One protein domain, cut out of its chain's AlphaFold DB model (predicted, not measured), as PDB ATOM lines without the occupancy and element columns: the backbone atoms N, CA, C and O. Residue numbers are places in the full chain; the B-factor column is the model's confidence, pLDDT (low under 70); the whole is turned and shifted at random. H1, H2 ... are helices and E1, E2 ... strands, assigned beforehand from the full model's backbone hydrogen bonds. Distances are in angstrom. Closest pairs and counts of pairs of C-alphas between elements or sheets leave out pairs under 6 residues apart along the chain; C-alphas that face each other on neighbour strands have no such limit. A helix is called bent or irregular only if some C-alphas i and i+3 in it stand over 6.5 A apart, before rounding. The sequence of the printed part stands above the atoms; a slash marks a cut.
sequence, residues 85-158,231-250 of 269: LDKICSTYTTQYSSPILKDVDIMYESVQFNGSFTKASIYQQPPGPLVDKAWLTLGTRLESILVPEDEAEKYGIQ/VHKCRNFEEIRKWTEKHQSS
ATOM      1  N   LEU A  85     212.150 276.292 291.768       79.31
ATOM      2  CA  LEU A  85     212.000 274.958 291.187       79.31
ATOM      3  C   LEU A  85     212.929 273.944 291.853       79.31
ATOM      4  O   LEU A  85     212.497 272.824 292.096       79.31
ATOM      5  N   ASP A  86     214.131 274.352 292.256       81.06
ATOM      6  CA  ASP A  86     215.083 273.488 292.958       81.06
ATOM      7  C   ASP A  86     214.493 272.943 294.269       81.06
ATOM      8  O   ASP A  86     214.548 271.743 294.552       81.06
ATOM      9  N   LYS A  87     213.812 273.801 295.036       79.69
ATOM     10  CA  LYS A  87     213.121 273.413 296.274       79.69
ATOM     11  C   LYS A  87     211.945 272.468 296.019       79.69
ATOM     12  O   LYS A  87     211.708 271.543 296.798       79.69
ATOM     13  N   ILE A  88     211.197 272.696 294.940       81.19
ATOM     14  CA  ILE A  88     210.061 271.843 294.567       81.19
ATOM     15  C   ILE A  88     210.569 270.471 294.124       81.19
ATOM     16  O   ILE A  88     210.110 269.463 294.651       81.19
ATOM     17  N   CYS A  89     211.538 270.427 293.210       78.56
ATOM     18  CA  CYS A  89     212.124 269.201 292.682       78.56
ATOM     19  C   CYS A  89     212.786 268.362 293.770       78.56
ATOM     20  O   CYS A  89     212.514 267.165 293.856       78.56
ATOM     21  N   SER A  90     213.600 268.978 294.631       79.00
ATOM     22  CA  SER A  90     214.284 268.267 295.717       79.00
ATOM     23  C   SER A  90     213.304 267.660 296.719       79.00
ATOM     24  O   SER A  90     213.512 266.536 297.172       79.00
ATOM     25  N   THR A  91     212.196 268.346 297.009       77.62
ATOM     26  CA  THR A  91     211.136 267.811 297.875       77.62
ATOM     27  C   THR A  91     210.329 266.719 297.170       77.62
ATOM     28  O   THR A  91     210.081 265.671 297.750       77.62
ATOM     29  N   TYR A  92     209.929 266.936 295.914       79.62
ATOM     30  CA  TYR A  92     209.055 266.028 295.165       79.62
ATOM     31  C   TYR A  92     209.728 264.696 294.812       79.62
ATOM     32  O   TYR A  92     209.092 263.648 294.849       79.62
ATOM     33  N   THR A  93     211.023 264.728 294.491       76.62
ATOM     34  CA  THR A  93     211.807 263.534 294.129       76.62
ATOM     35  C   THR A  93     212.371 262.789 295.340       76.62
ATOM     36  O   THR A  93     213.027 261.763 295.181       76.62
ATOM     37  N   THR A  94     212.111 263.271 296.560       69.81
ATOM     38  CA  THR A  94     212.535 262.601 297.791       69.81
ATOM     39  C   THR A  94     211.306 262.055 298.521       69.81
ATOM     40  O   THR A  94     210.556 262.808 299.131       69.81
ATOM     41  N   GLN A  95     211.115 260.730 298.493       67.00
ATOM     42  CA  GLN A  95     209.955 260.061 299.110       67.00
ATOM     43  C   GLN A  95     209.795 260.379 300.611       67.00
ATOM     44  O   GLN A  95     208.677 260.447 301.121       67.00
ATOM     45  N   TYR A  96     210.908 260.588 301.319       66.00
ATOM     46  CA  TYR A  96     210.945 260.932 302.739       66.00
ATOM     47  C   TYR A  96     211.825 262.161 302.956       66.00
ATOM     48  O   TYR A  96     212.918 262.221 302.410       66.00
ATOM     49  N   SER A  97     211.394 263.128 303.773       69.31
ATOM     50  CA  SER A  97     212.122 264.391 303.992       69.31
ATOM     51  C   SER A  97     213.535 264.169 304.541       69.31
ATOM     52  O   SER A  97     213.700 264.111 305.754       69.31
ATOM     53  N   SER A  98     214.548 264.043 303.684       73.62
ATOM     54  CA  SER A  98     215.920 263.734 304.101       73.62
ATOM     55  C   SER A  98     216.478 264.800 305.061       73.62
ATOM     56  O   SER A  98     216.248 265.989 304.821       73.62
ATOM     57  N   PRO A  99     217.234 264.426 306.115       75.94
ATOM     58  CA  PRO A  99     217.814 265.378 307.068       75.94
ATOM     59  C   PRO A  99     218.656 266.479 306.414       75.94
ATOM     60  O   PRO A  99     218.635 267.617 306.874       75.94
ATOM     61  N   ILE A 100     219.326 266.168 305.300       80.56
ATOM     62  CA  ILE A 100     220.156 267.127 304.560       80.56
ATOM     63  C   ILE A 100     219.371 268.343 304.056       80.56
ATOM     64  O   ILE A 100     219.927 269.433 303.968       80.56
ATOM     65  N   LEU A 101     218.068 268.193 303.790       80.88
ATOM     66  CA  LEU A 101     217.213 269.269 303.272       80.88
ATOM     67  C   LEU A 101     216.974 270.396 304.293       80.88
ATOM     68  O   LEU A 101     216.392 271.420 303.945       80.88
ATOM     69  N   LYS A 102     217.383 270.210 305.554       81.44
ATOM     70  CA  LYS A 102     217.334 271.246 306.597       81.44
ATOM     71  C   LYS A 102     218.535 272.185 306.551       81.44
ATOM     72  O   LYS A 102     218.410 273.343 306.939       81.44
ATOM     73  N   ASP A 103     219.668 271.674 306.083       82.81
ATOM     74  CA  ASP A 103     220.968 272.335 306.189       82.81
ATOM     75  C   ASP A 103     221.545 272.728 304.825       82.81
ATOM     76  O   ASP A 103     222.379 273.629 304.748       82.81
ATOM     77  N   VAL A 104     221.133 272.040 303.757       85.19
ATOM     78  CA  VAL A 104     221.619 272.250 302.392       85.19
ATOM     79  C   VAL A 104     220.440 272.513 301.470       85.19
ATOM     80  O   VAL A 104     219.564 271.664 301.291       85.19
ATOM     81  N   ASP A 105     220.472 273.672 300.818       85.62
ATOM     82  CA  ASP A 105     219.616 273.936 299.670       85.62
ATOM     83  C   ASP A 105     220.113 273.091 298.488       85.62
ATOM     84  O   ASP A 105     221.198 273.308 297.938       85.62
ATOM     85  N   ILE A 106     219.324 272.082 298.119       84.00
ATOM     86  CA  ILE A 106     219.601 271.253 296.946       84.00
ATOM     87  C   ILE A 106     219.303 272.086 295.709       84.00
ATOM     88  O   ILE A 106     218.159 272.481 295.503       84.00
ATOM     89  N   MET A 107     220.331 272.322 294.901       83.25
ATOM     90  CA  MET A 107     220.255 273.078 293.650       83.25
ATOM     91  C   MET A 107     220.553 272.163 292.468       83.25
ATOM     92  O   MET A 107     221.348 271.230 292.605       83.25
ATOM     93  N   TYR A 108     219.953 272.447 291.310       82.81
ATOM     94  CA  TYR A 108     220.189 271.692 290.083       82.81
ATOM     95  C   TYR A 108     221.021 272.508 289.088       82.81
ATOM     96  O   TYR A 108     220.596 273.553 288.591       82.81
ATOM     97  N   GLU A 109     222.198 272.003 288.731       81.44
ATOM     98  CA  GLU A 109     223.103 272.632 287.772       81.44
ATOM     99  C   GLU A 109     223.191 271.843 286.462       81.44
ATOM    100  O   GLU A 109     223.018 270.624 286.425       81.44
ATOM    101  N   SER A 110     223.421 272.557 285.358       81.31
ATOM    102  CA  SER A 110     223.688 271.925 284.065       81.31
ATOM    103  C   SER A 110     225.150 271.502 284.008       81.31
ATOM    104  O   SER A 110     226.037 272.353 284.008       81.31
ATOM    105  N   VAL A 111     225.399 270.201 283.906       80.19
ATOM    106  CA  VAL A 111     226.742 269.637 283.792       80.19
ATOM    107  C   VAL A 111     226.932 269.094 282.385       80.19
ATOM    108  O   VAL A 111     226.188 268.229 281.922       80.19
ATOM    109  N   GLN A 112     227.951 269.600 281.696       80.31
ATOM    110  CA  GLN A 112     228.397 269.030 280.433       80.31
ATOM    111  C   GLN A 112     229.179 267.751 280.723       80.31
ATOM    112  O   GLN A 112     230.252 267.798 281.329       80.31
ATOM    113  N   PHE A 113     228.668 266.610 280.266       77.69
ATOM    114  CA  PHE A 113     229.388 265.355 280.429       77.69
ATOM    115  C   PHE A 113     230.567 265.300 279.461       77.69
ATOM    116  O   PHE A 113     230.483 265.759 278.318       77.69
ATOM    117  N   ASN A 114     231.671 264.732 279.947       76.50
ATOM    118  CA  ASN A 114     232.842 264.414 279.144       76.50
ATOM    119  C   ASN A 114     232.869 262.905 278.884       76.50
ATOM    120  O   ASN A 114     233.401 262.133 279.679       76.50
ATOM    121  N   GLY A 115     232.280 262.507 277.762       71.19
ATOM    122  CA  GLY A 115     232.253 261.137 277.258       71.19
ATOM    123  C   GLY A 115     233.372 260.837 276.259       71.19
ATOM    124  O   GLY A 115     233.209 259.979 275.394       71.19
ATOM    125  N   SER A 116     234.490 261.573 276.299       77.50
ATOM    126  CA  SER A 116     235.623 261.325 275.403       77.50
ATOM    127  C   SER A 116     236.263 259.961 275.680       77.50
ATOM    128  O   SER A 116     236.769 259.713 276.770       77.50
ATOM    129  N   PHE A 117     236.324 259.102 274.661       68.62
ATOM    130  CA  PHE A 117     236.968 257.784 274.755       68.62
ATOM    131  C   PHE A 117     238.494 257.841 274.887       68.62
ATOM    132  O   PHE A 117     239.111 256.890 275.355       68.62
ATOM    133  N   THR A 118     239.123 258.930 274.441       73.94
ATOM    134  CA  THR A 118     240.587 259.042 274.336       73.94
ATOM    135  C   THR A 118     241.207 259.892 275.439       73.94
ATOM    136  O   THR A 118     242.428 259.904 275.593       73.94
ATOM    137  N   LYS A 119     240.390 260.596 276.229       73.62
ATOM    138  CA  LYS A 119     240.840 261.405 277.364       73.62
ATOM    139  C   LYS A 119     240.377 260.771 278.665       73.62
ATOM    140  O   LYS A 119     239.326 261.120 279.197       73.62
ATOM    141  N   ALA A 120     241.200 259.860 279.177       74.62
ATOM    142  CA  ALA A 120     240.930 259.187 280.436       74.62
ATOM    143  C   ALA A 120     240.919 260.182 281.606       74.62
ATOM    144  O   ALA A 120     241.882 260.924 281.824       74.62
ATOM    145  N   SER A 121     239.834 260.181 282.378       84.81
ATOM    146  CA  SER A 121     239.767 260.915 283.645       84.81
ATOM    147  C   SER A 121     240.644 260.243 284.708       84.81
ATOM    148  O   SER A 121     241.082 259.104 284.540       84.81
ATOM    149  N   ILE A 122     240.871 260.917 285.844       87.00
ATOM    150  CA  ILE A 122     241.596 260.323 286.983       87.00
ATOM    151  C   ILE A 122     240.968 258.996 287.446       87.00
ATOM    152  O   ILE A 122     241.674 258.099 287.895       87.00
ATOM    153  N   TYR A 123     239.654 258.842 287.268       80.44
ATOM    154  CA  TYR A 123     238.886 257.660 287.658       80.44
ATOM    155  C   TYR A 123     239.123 256.439 286.761       80.44
ATOM    156  O   TYR A 123     238.797 255.324 287.168       80.44
ATOM    157  N   GLN A 124     239.675 256.649 285.563       81.75
ATOM    158  CA  GLN A 124     239.933 255.623 284.546       81.75
ATOM    159  C   GLN A 124     241.420 255.237 284.448       81.75
ATOM    160  O   GLN A 124     241.789 254.410 283.617       81.75
ATOM    161  N   GLN A 125     242.282 255.843 285.268       86.38
ATOM    162  CA  GLN A 125     243.712 255.534 285.301       86.38
ATOM    163  C   GLN A 125     243.976 254.139 285.907       86.38
ATOM    164  O   GLN A 125     243.115 253.607 286.615       86.38
ATOM    165  N   PRO A 126     245.164 253.543 285.668       87.19
ATOM    166  CA  PRO A 126     245.555 252.282 286.296       87.19
ATOM    167  C   PRO A 126     245.407 252.316 287.827       87.19
ATOM    168  O   PRO A 126     245.584 253.378 288.432       87.19
ATOM    169  N   PRO A 127     245.101 251.174 288.475       85.44
ATOM    170  CA  PRO A 127     244.881 251.126 289.916       85.44
ATOM    171  C   PRO A 127     246.087 251.672 290.689       85.44
ATOM    172  O   PRO A 127     247.236 251.346 290.395       85.44
ATOM    173  N   GLY A 128     245.819 252.497 291.701       85.12
ATOM    174  CA  GLY A 128     246.854 253.086 292.541       85.12
ATOM    175  C   GLY A 128     246.306 254.114 293.535       85.12
ATOM    176  O   GLY A 128     245.141 254.508 293.434       85.12
ATOM    177  N   PRO A 129     247.144 254.612 294.467       88.00
ATOM    178  CA  PRO A 129     246.687 255.417 295.605       88.00
ATOM    179  C   PRO A 129     245.933 256.697 295.226       88.00
ATOM    180  O   PRO A 129     244.997 257.096 295.914       88.00
ATOM    181  N   LEU A 130     246.323 257.349 294.126       87.31
ATOM    182  CA  LEU A 130     245.660 258.565 293.647       87.31
ATOM    183  C   LEU A 130     244.271 258.274 293.066       87.31
ATOM    184  O   LEU A 130     243.334 259.026 293.322       87.31
ATOM    185  N   VAL A 131     244.136 257.171 292.326       83.81
ATOM    186  CA  VAL A 131     242.861 256.721 291.747       83.81
ATOM    187  C   VAL A 131     241.923 256.254 292.852       83.81
ATOM    188  O   VAL A 131     240.758 256.640 292.873       83.81
ATOM    189  N   ASP A 132     242.446 255.501 293.821       80.06
ATOM    190  CA  ASP A 132     241.703 255.107 295.015       80.06
ATOM    191  C   ASP A 132     241.208 256.330 295.775       80.06
ATOM    192  O   ASP A 132     240.021 256.422 296.066       80.06
ATOM    193  N   LYS A 133     242.079 257.313 296.036       83.62
ATOM    194  CA  LYS A 133     241.679 258.558 296.696       83.62
ATOM    195  C   LYS A 133     240.571 259.274 295.925       83.62
ATOM    196  O   LYS A 133     239.602 259.681 296.554       83.62
ATOM    197  N   ALA A 134     240.677 259.389 294.601       79.19
ATOM    198  CA  ALA A 134     239.645 260.019 293.779       79.19
ATOM    199  C   ALA A 134     238.288 259.305 293.929       79.19
ATOM    200  O   ALA A 134     237.275 259.936 294.230       79.19
ATOM    201  N   TRP A 135     238.256 257.978 293.813       75.44
ATOM    202  CA  TRP A 135     237.021 257.206 293.994       75.44
ATOM    203  C   TRP A 135     236.476 257.263 295.423       75.44
ATOM    204  O   TRP A 135     235.263 257.331 295.623       75.44
ATOM    205  N   LEU A 136     237.348 257.263 296.428       72.00
ATOM    206  CA  LEU A 136     236.951 257.406 297.828       72.00
ATOM    207  C   LEU A 136     236.321 258.769 298.097       72.00
ATOM    208  O   LEU A 136     235.315 258.837 298.802       72.00
ATOM    209  N   THR A 137     236.860 259.830 297.490       73.31
ATOM    210  CA  THR A 137     236.314 261.177 297.646       73.31
ATOM    211  C   THR A 137     234.913 261.314 297.081       73.31
ATOM    212  O   THR A 137     234.187 262.134 297.608       73.31
ATOM    213  N   LEU A 138     234.470 260.472 296.135       68.19
ATOM    214  CA  LEU A 138     233.082 260.468 295.637       68.19
ATOM    215  C   LEU A 138     232.044 259.992 296.669       68.19
ATOM    216  O   LEU A 138     230.877 259.816 296.349       68.19
ATOM    217  N   GLY A 139     232.460 259.738 297.906       60.09
ATOM    218  CA  GLY A 139     231.573 259.285 298.962       60.09
ATOM    219  C   GLY A 139     231.348 257.772 298.983       60.09
ATOM    220  O   GLY A 139     230.432 257.263 299.623       60.09
ATOM    221  N   THR A 140     232.212 257.018 298.310       60.09
ATOM    222  CA  THR A 140     232.065 255.565 298.173       60.09
ATOM    223  C   THR A 140     232.475 254.766 299.421       60.09
ATOM    224  O   THR A 140     232.295 253.547 299.460       60.09
ATOM    225  N   ARG A 141     233.003 255.451 300.448       60.97
ATOM    226  CA  ARG A 141     233.258 254.941 301.810       60.97
ATOM    227  C   ARG A 141     232.797 255.927 302.892       60.97
ATOM    228  O   ARG A 141     233.486 256.096 303.893       60.97
ATOM    229  N   LEU A 142     231.681 256.627 302.689       61.66
ATOM    230  CA  LEU A 142     231.140 257.436 303.781       61.66
ATOM    231  C   LEU A 142     230.518 256.517 304.822       61.66
ATOM    232  O   LEU A 142     229.768 255.588 304.509       61.66
ATOM    233  N   GLU A 143     230.882 256.786 306.062       65.12
ATOM    234  CA  GLU A 143     230.285 256.182 307.228       65.12
ATOM    235  C   GLU A 143     228.880 256.735 307.442       65.12
ATOM    236  O   GLU A 143     228.426 257.713 306.839       65.12
ATOM    237  N   SER A 144     228.172 256.059 308.328       63.38
ATOM    238  CA  SER A 144     226.802 256.398 308.647       63.38
ATOM    239  C   SER A 144     226.703 257.749 309.362       63.38
ATOM    240  O   SER A 144     227.433 257.948 310.320       63.38
ATOM    241  N   ILE A 145     225.810 258.662 308.986       63.03
ATOM    242  CA  ILE A 145     225.424 259.832 309.784       63.03
ATOM    243  C   ILE A 145     224.545 259.393 310.966       63.03
ATOM    244  O   ILE A 145     223.940 258.325 310.897       63.03
ATOM    245  N   LEU A 146     224.480 260.182 312.044       61.59
ATOM    246  CA  LEU A 146     223.503 259.985 313.127       61.59
ATOM    247  C   LEU A 146     222.314 260.915 312.899       61.59
ATOM    248  O   LEU A 146     222.499 262.122 312.771       61.59
ATOM    249  N   VAL A 147     221.102 260.368 312.897       59.59
ATOM    250  CA  VAL A 147     219.860 261.153 312.811       59.59
ATOM    251  C   VAL A 147     219.101 261.021 314.133       59.59
ATOM    252  O   VAL A 147     219.092 259.927 314.709       59.59
ATOM    253  N   PRO A 148     218.476 262.106 314.632       61.06
ATOM    254  CA  PRO A 148     217.592 262.063 315.792       61.06
ATOM    255  C   PRO A 148     216.537 260.946 315.726       61.06
ATOM    256  O   PRO A 148     216.064 260.548 314.662       61.06
ATOM    257  N   GLU A 149     216.190 260.417 316.900       52.44
ATOM    258  CA  GLU A 149     215.365 259.213 317.071       52.44
ATOM    259  C   GLU A 149     213.950 259.345 316.497       52.44
ATOM    260  O   GLU A 149     213.445 258.393 315.914       52.44
ATOM    261  N   ASP A 150     213.351 260.527 316.597       61.75
ATOM    262  CA  ASP A 150     212.025 260.874 316.077       61.75
ATOM    263  C   ASP A 150     211.954 260.938 314.540       61.75
ATOM    264  O   ASP A 150     210.874 261.009 313.945       61.75
ATOM    265  N   GLU A 151     213.106 260.895 313.876       56.47
ATOM    266  CA  GLU A 151     213.220 261.005 312.426       56.47
ATOM    267  C   GLU A 151     213.675 259.687 311.779       56.47
ATOM    268  O   GLU A 151     213.375 259.434 310.615       56.47
ATOM    269  N   ALA A 152     214.314 258.797 312.541       50.31
ATOM    270  CA  ALA A 152     214.986 257.602 312.035       50.31
ATOM    271  C   ALA A 152     214.096 256.583 311.297       50.31
ATOM    272  O   ALA A 152     214.572 255.920 310.376       50.31
ATOM    273  N   GLU A 153     212.814 256.464 311.653       46.56
ATOM    274  CA  GLU A 153     211.876 255.488 311.063       46.56
ATOM    275  C   GLU A 153     211.591 255.727 309.565       46.56
ATOM    276  O   GLU A 153     210.985 254.889 308.901       46.56
ATOM    277  N   LYS A 154     212.032 256.864 309.012       52.81
ATOM    278  CA  LYS A 154     211.645 257.341 307.678       52.81
ATOM    279  C   LYS A 154     212.663 257.058 306.564       52.81
ATOM    280  O   LYS A 154     212.364 257.378 305.424       52.81
ATOM    281  N   TYR A 155     213.855 256.512 306.826       50.81
ATOM    282  CA  TYR A 155     214.987 256.680 305.883       50.81
ATOM    283  C   TYR A 155     215.776 255.414 305.489       50.81
ATOM    284  O   TYR A 155     216.999 255.466 305.405       50.81
ATOM    285  N   GLY A 156     215.137 254.271 305.222       46.06
ATOM    286  CA  GLY A 156     215.861 253.029 304.868       46.06
ATOM    287  C   GLY A 156     216.796 253.142 303.641       46.06
ATOM    288  O   GLY A 156     216.305 253.445 302.557       46.06
ATOM    289  N   ILE A 157     218.118 252.891 303.792       40.91
ATOM    290  CA  ILE A 157     219.154 252.978 302.716       40.91
ATOM    291  C   ILE A 157     220.362 252.008 302.931       40.91
ATOM    292  O   ILE A 157     220.596 251.546 304.047       40.91
ATOM    293  N   GLN A 158     221.121 251.720 301.846       45.50
ATOM    294  CA  GLN A 158     222.196 250.712 301.654       45.50
ATOM    295  C   GLN A 158     223.572 251.263 301.157       45.50
ATOM    296  O   GLN A 158     223.651 252.384 300.657       45.50
ATOM    297  N   VAL A 231     224.444 267.459 277.785       73.56
ATOM    298  CA  VAL A 231     224.227 268.260 278.994       73.56
ATOM    299  C   VAL A 231     223.187 267.550 279.847       73.56
ATOM    300  O   VAL A 231     222.122 267.196 279.345       73.56
ATOM    301  N   HIS A 232     223.488 267.385 281.128       76.69
ATOM    302  CA  HIS A 232     222.597 266.763 282.103       76.69
ATOM    303  C   HIS A 232     222.290 267.749 283.227       76.69
ATOM    304  O   HIS A 232     223.091 268.641 283.511       76.69
ATOM    305  N   LYS A 233     221.133 267.599 283.878       74.69
ATOM    306  CA  LYS A 233     220.828 268.311 285.123       74.69
ATOM    307  C   LYS A 233     221.231 267.439 286.304       74.69
ATOM    308  O   LYS A 233     220.744 266.322 286.454       74.69
ATOM    309  N   CYS A 234     222.133 267.952 287.130       80.56
ATOM    310  CA  CYS A 234     222.665 267.250 288.291       80.56
ATOM    311  C   CYS A 234     222.374 268.054 289.556       80.56
ATOM    312  O   CYS A 234     222.374 269.283 289.523       80.56
ATOM    313  N   ARG A 235     222.151 267.366 290.679       83.56
ATOM    314  CA  ARG A 235     222.139 268.014 291.994       83.56
ATOM    315  C   ARG A 235     223.548 268.519 292.320       83.56
ATOM    316  O   ARG A 235     224.527 267.957 291.830       83.56
ATOM    317  N   ASN A 236     223.652 269.538 293.170       83.00
ATOM    318  CA  ASN A 236     224.906 270.110 293.671       83.00
ATOM    319  C   ASN A 236     225.715 269.110 294.521       83.00
ATOM    320  O   ASN A 236     225.793 269.197 295.749       83.00
ATOM    321  N   PHE A 237     226.349 268.163 293.832       79.56
ATOM    322  CA  PHE A 237     227.045 267.005 294.383       79.56
ATOM    323  C   PHE A 237     228.056 267.374 295.469       79.56
ATOM    324  O   PHE A 237     228.066 266.767 296.537       79.56
ATOM    325  N   GLU A 238     228.879 268.398 295.238       80.25
ATOM    326  CA  GLU A 238     229.940 268.773 296.177       80.25
ATOM    327  C   GLU A 238     229.406 269.277 297.521       80.25
ATOM    328  O   GLU A 238     229.994 268.986 298.561       80.25
ATOM    329  N   GLU A 239     228.283 269.992 297.530       84.81
ATOM    330  CA  GLU A 239     227.689 270.490 298.773       84.81
ATOM    331  C   GLU A 239     227.040 269.350 299.563       84.81
ATOM    332  O   GLU A 239     227.255 269.226 300.771       84.81
ATOM    333  N   ILE A 240     226.358 268.437 298.863       79.38
ATOM    334  CA  ILE A 240     225.802 267.207 299.446       79.38
ATOM    335  C   ILE A 240     226.914 266.344 300.056       79.38
ATOM    336  O   ILE A 240     226.788 265.816 301.166       79.38
ATOM    337  N   ARG A 241     228.034 266.229 299.343       78.81
ATOM    338  CA  ARG A 241     229.210 265.462 299.749       78.81
ATOM    339  C   ARG A 241     229.883 266.033 300.980       78.81
ATOM    340  O   ARG A 241     230.054 265.305 301.955       78.81
ATOM    341  N   LYS A 242     230.196 267.329 300.978       83.00
ATOM    342  CA  LYS A 242     230.799 268.013 302.133       83.00
ATOM    343  C   LYS A 242     229.898 267.953 303.362       83.00
ATOM    344  O   LYS A 242     230.391 267.723 304.467       83.00
ATOM    345  N   TRP A 243     228.587 268.152 303.186       85.50
ATOM    346  CA  TRP A 243     227.641 268.021 304.290       85.50
ATOM    347  C   TRP A 243     227.681 266.605 304.852       85.50
ATOM    348  O   TRP A 243     227.850 266.441 306.058       85.50
ATOM    349  N   THR A 244     227.619 265.588 303.991       75.62
ATOM    350  CA  THR A 244     227.662 264.195 304.442       75.62
ATOM    351  C   THR A 244     228.956 263.906 305.192       75.62
ATOM    352  O   THR A 244     228.899 263.372 306.292       75.62
ATOM    353  N   GLU A 245     230.112 264.311 304.651       76.12
ATOM    354  CA  GLU A 245     231.429 264.162 305.285       76.12
ATOM    355  C   GLU A 245     231.490 264.723 306.703       76.12
ATOM    356  O   GLU A 245     232.041 264.084 307.597       76.12
ATOM    357  N   LYS A 246     230.873 265.882 306.925       81.56
ATOM    358  CA  LYS A 246     230.839 266.537 308.233       81.56
ATOM    359  C   LYS A 246     229.925 265.839 309.245       81.56
ATOM    360  O   LYS A 246     230.171 265.947 310.445       81.56
ATOM    361  N   HIS A 247     228.878 265.160 308.784       77.12
ATOM    362  CA  HIS A 247     227.851 264.573 309.649       77.12
ATOM    363  C   HIS A 247     228.026 263.068 309.868       77.12
ATOM    364  O   HIS A 247     227.202 262.451 310.544       77.12
ATOM    365  N   GLN A 248     229.100 262.475 309.334       70.31
ATOM    366  CA  GLN A 248     229.431 261.075 309.574       70.31
ATOM    367  C   GLN A 248     229.675 260.810 311.058       70.31
ATOM    368  O   GLN A 248     230.414 261.514 311.748       70.31
ATOM    369  N   SER A 249     229.093 259.722 311.538       66.38
ATOM    370  CA  SER A 249     229.460 259.105 312.796       66.38
ATOM    371  C   SER A 249     230.778 258.354 312.632       66.38
ATOM    372  O   SER A 249     231.051 257.723 311.612       66.38
ATOM    373  N   SER A 250     231.620 258.398 313.659       62.06
ATOM    374  CA  SER A 250     232.789 257.522 313.717       62.06
ATOM    375  C   SER A 250     232.336 256.063 313.819       62.06
ATOM    376  O   SER A 250     231.432 255.765 314.601       62.06
TER     377      SER A 250
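What this domain is: This is residues 85 to 158 and 231 to 250 of the 269 residues of an uncharacterized protein of Ajellomyces capsulatus (strain H88) (UniProt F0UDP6). This is a flat, open frame of few contacts: the short helix pair H1 and H2 lies along one side, H3 lies toward the other, and H4 stands nearest the middle, with a small two-strand ribbon, E1 and E2, at one edge. From E1 a long loop, residues 113 to 128, swings out before it folds back into H3; residues 115 to 120 and residues 124 to 129, of which 129 belongs to H3, stick out. The printed part has 94 residues, with four named helices and two named strands in the order H1 H2 E1 H3 E2 H4. The sheet E1 - E2 is antiparallel, and the class is mixed, helices and strands, with 45 residues, under half, in named elements. The whole is loose, with a radius of gyration of the C-alphas of 16.1 A and spans of 49 by 35 by 19 A.

Where its parts are: Find strand E1 at residues 108 to 112, 12.9 A long, and strand E2 at residues 231 to 235, 13.2 A long. Helix H4 takes residues 237 to 247, 15.5 A, and ends at C-alpha 247 at (227.851, 264.573, 309.649). Helix H3 takes residues 129 to 140, 14.8 A, beginning at C-alpha 129 at (246.687, 255.417, 295.605); it is irregular, with C-alphas 137 and 140 7.1 A apart. Go back to C-alpha 85 at (212.000, 274.958, 291.187) for helix H1, residues 85 to 92, 10.2 A; helix H2 is residues 99 to 102, 5.9 A.

How they stand to each other: Look first at E1 and E2, antiparallel at 144 degrees, where N 109 and O 234 are 2.8 A apart and N 232 and O 111 are 2.9 A apart, within hydrogen-bond range. The closest C-alphas of H1 and E1 are those of Asp 86 and Tyr 108, 6.1 A apart. H4 and H3 only just touch, with 3 pairs of C-alphas within 8 A, through residues 138 to 139 of H3 alone; the closest are those of Gly 139 and Arg 241, 6.7 A. Their lines are about perpendicular, at 83 degrees. H2 and H4 are close but not clearly touching, with the C-alphas of Ile 100 and Trp 243 closest at 7.5 A. H1 and H2 are only just apart, at 8.2 A. In H1 and H4 every O i to N i+4 pair is within hydrogen-bond range, in H3 6 of 8 are, and H2 is too short for such a pair.

The domain as a whole: The C-alphas farthest apart are those of Thr 118 and Asp 150, 50.6 A. Residues 159 to 230 are not printed, and C-alphas 158 and 231 are 28.7 A apart across this cut. The link from E1 to H3 is long, with 16 residues; those from H2 to E1 and from E2 to H4 are tight. Mean pLDDT of the printed part is 73.8, and residues 94 to 97, 117, 138 to 158 and 249 to 250 are under 70.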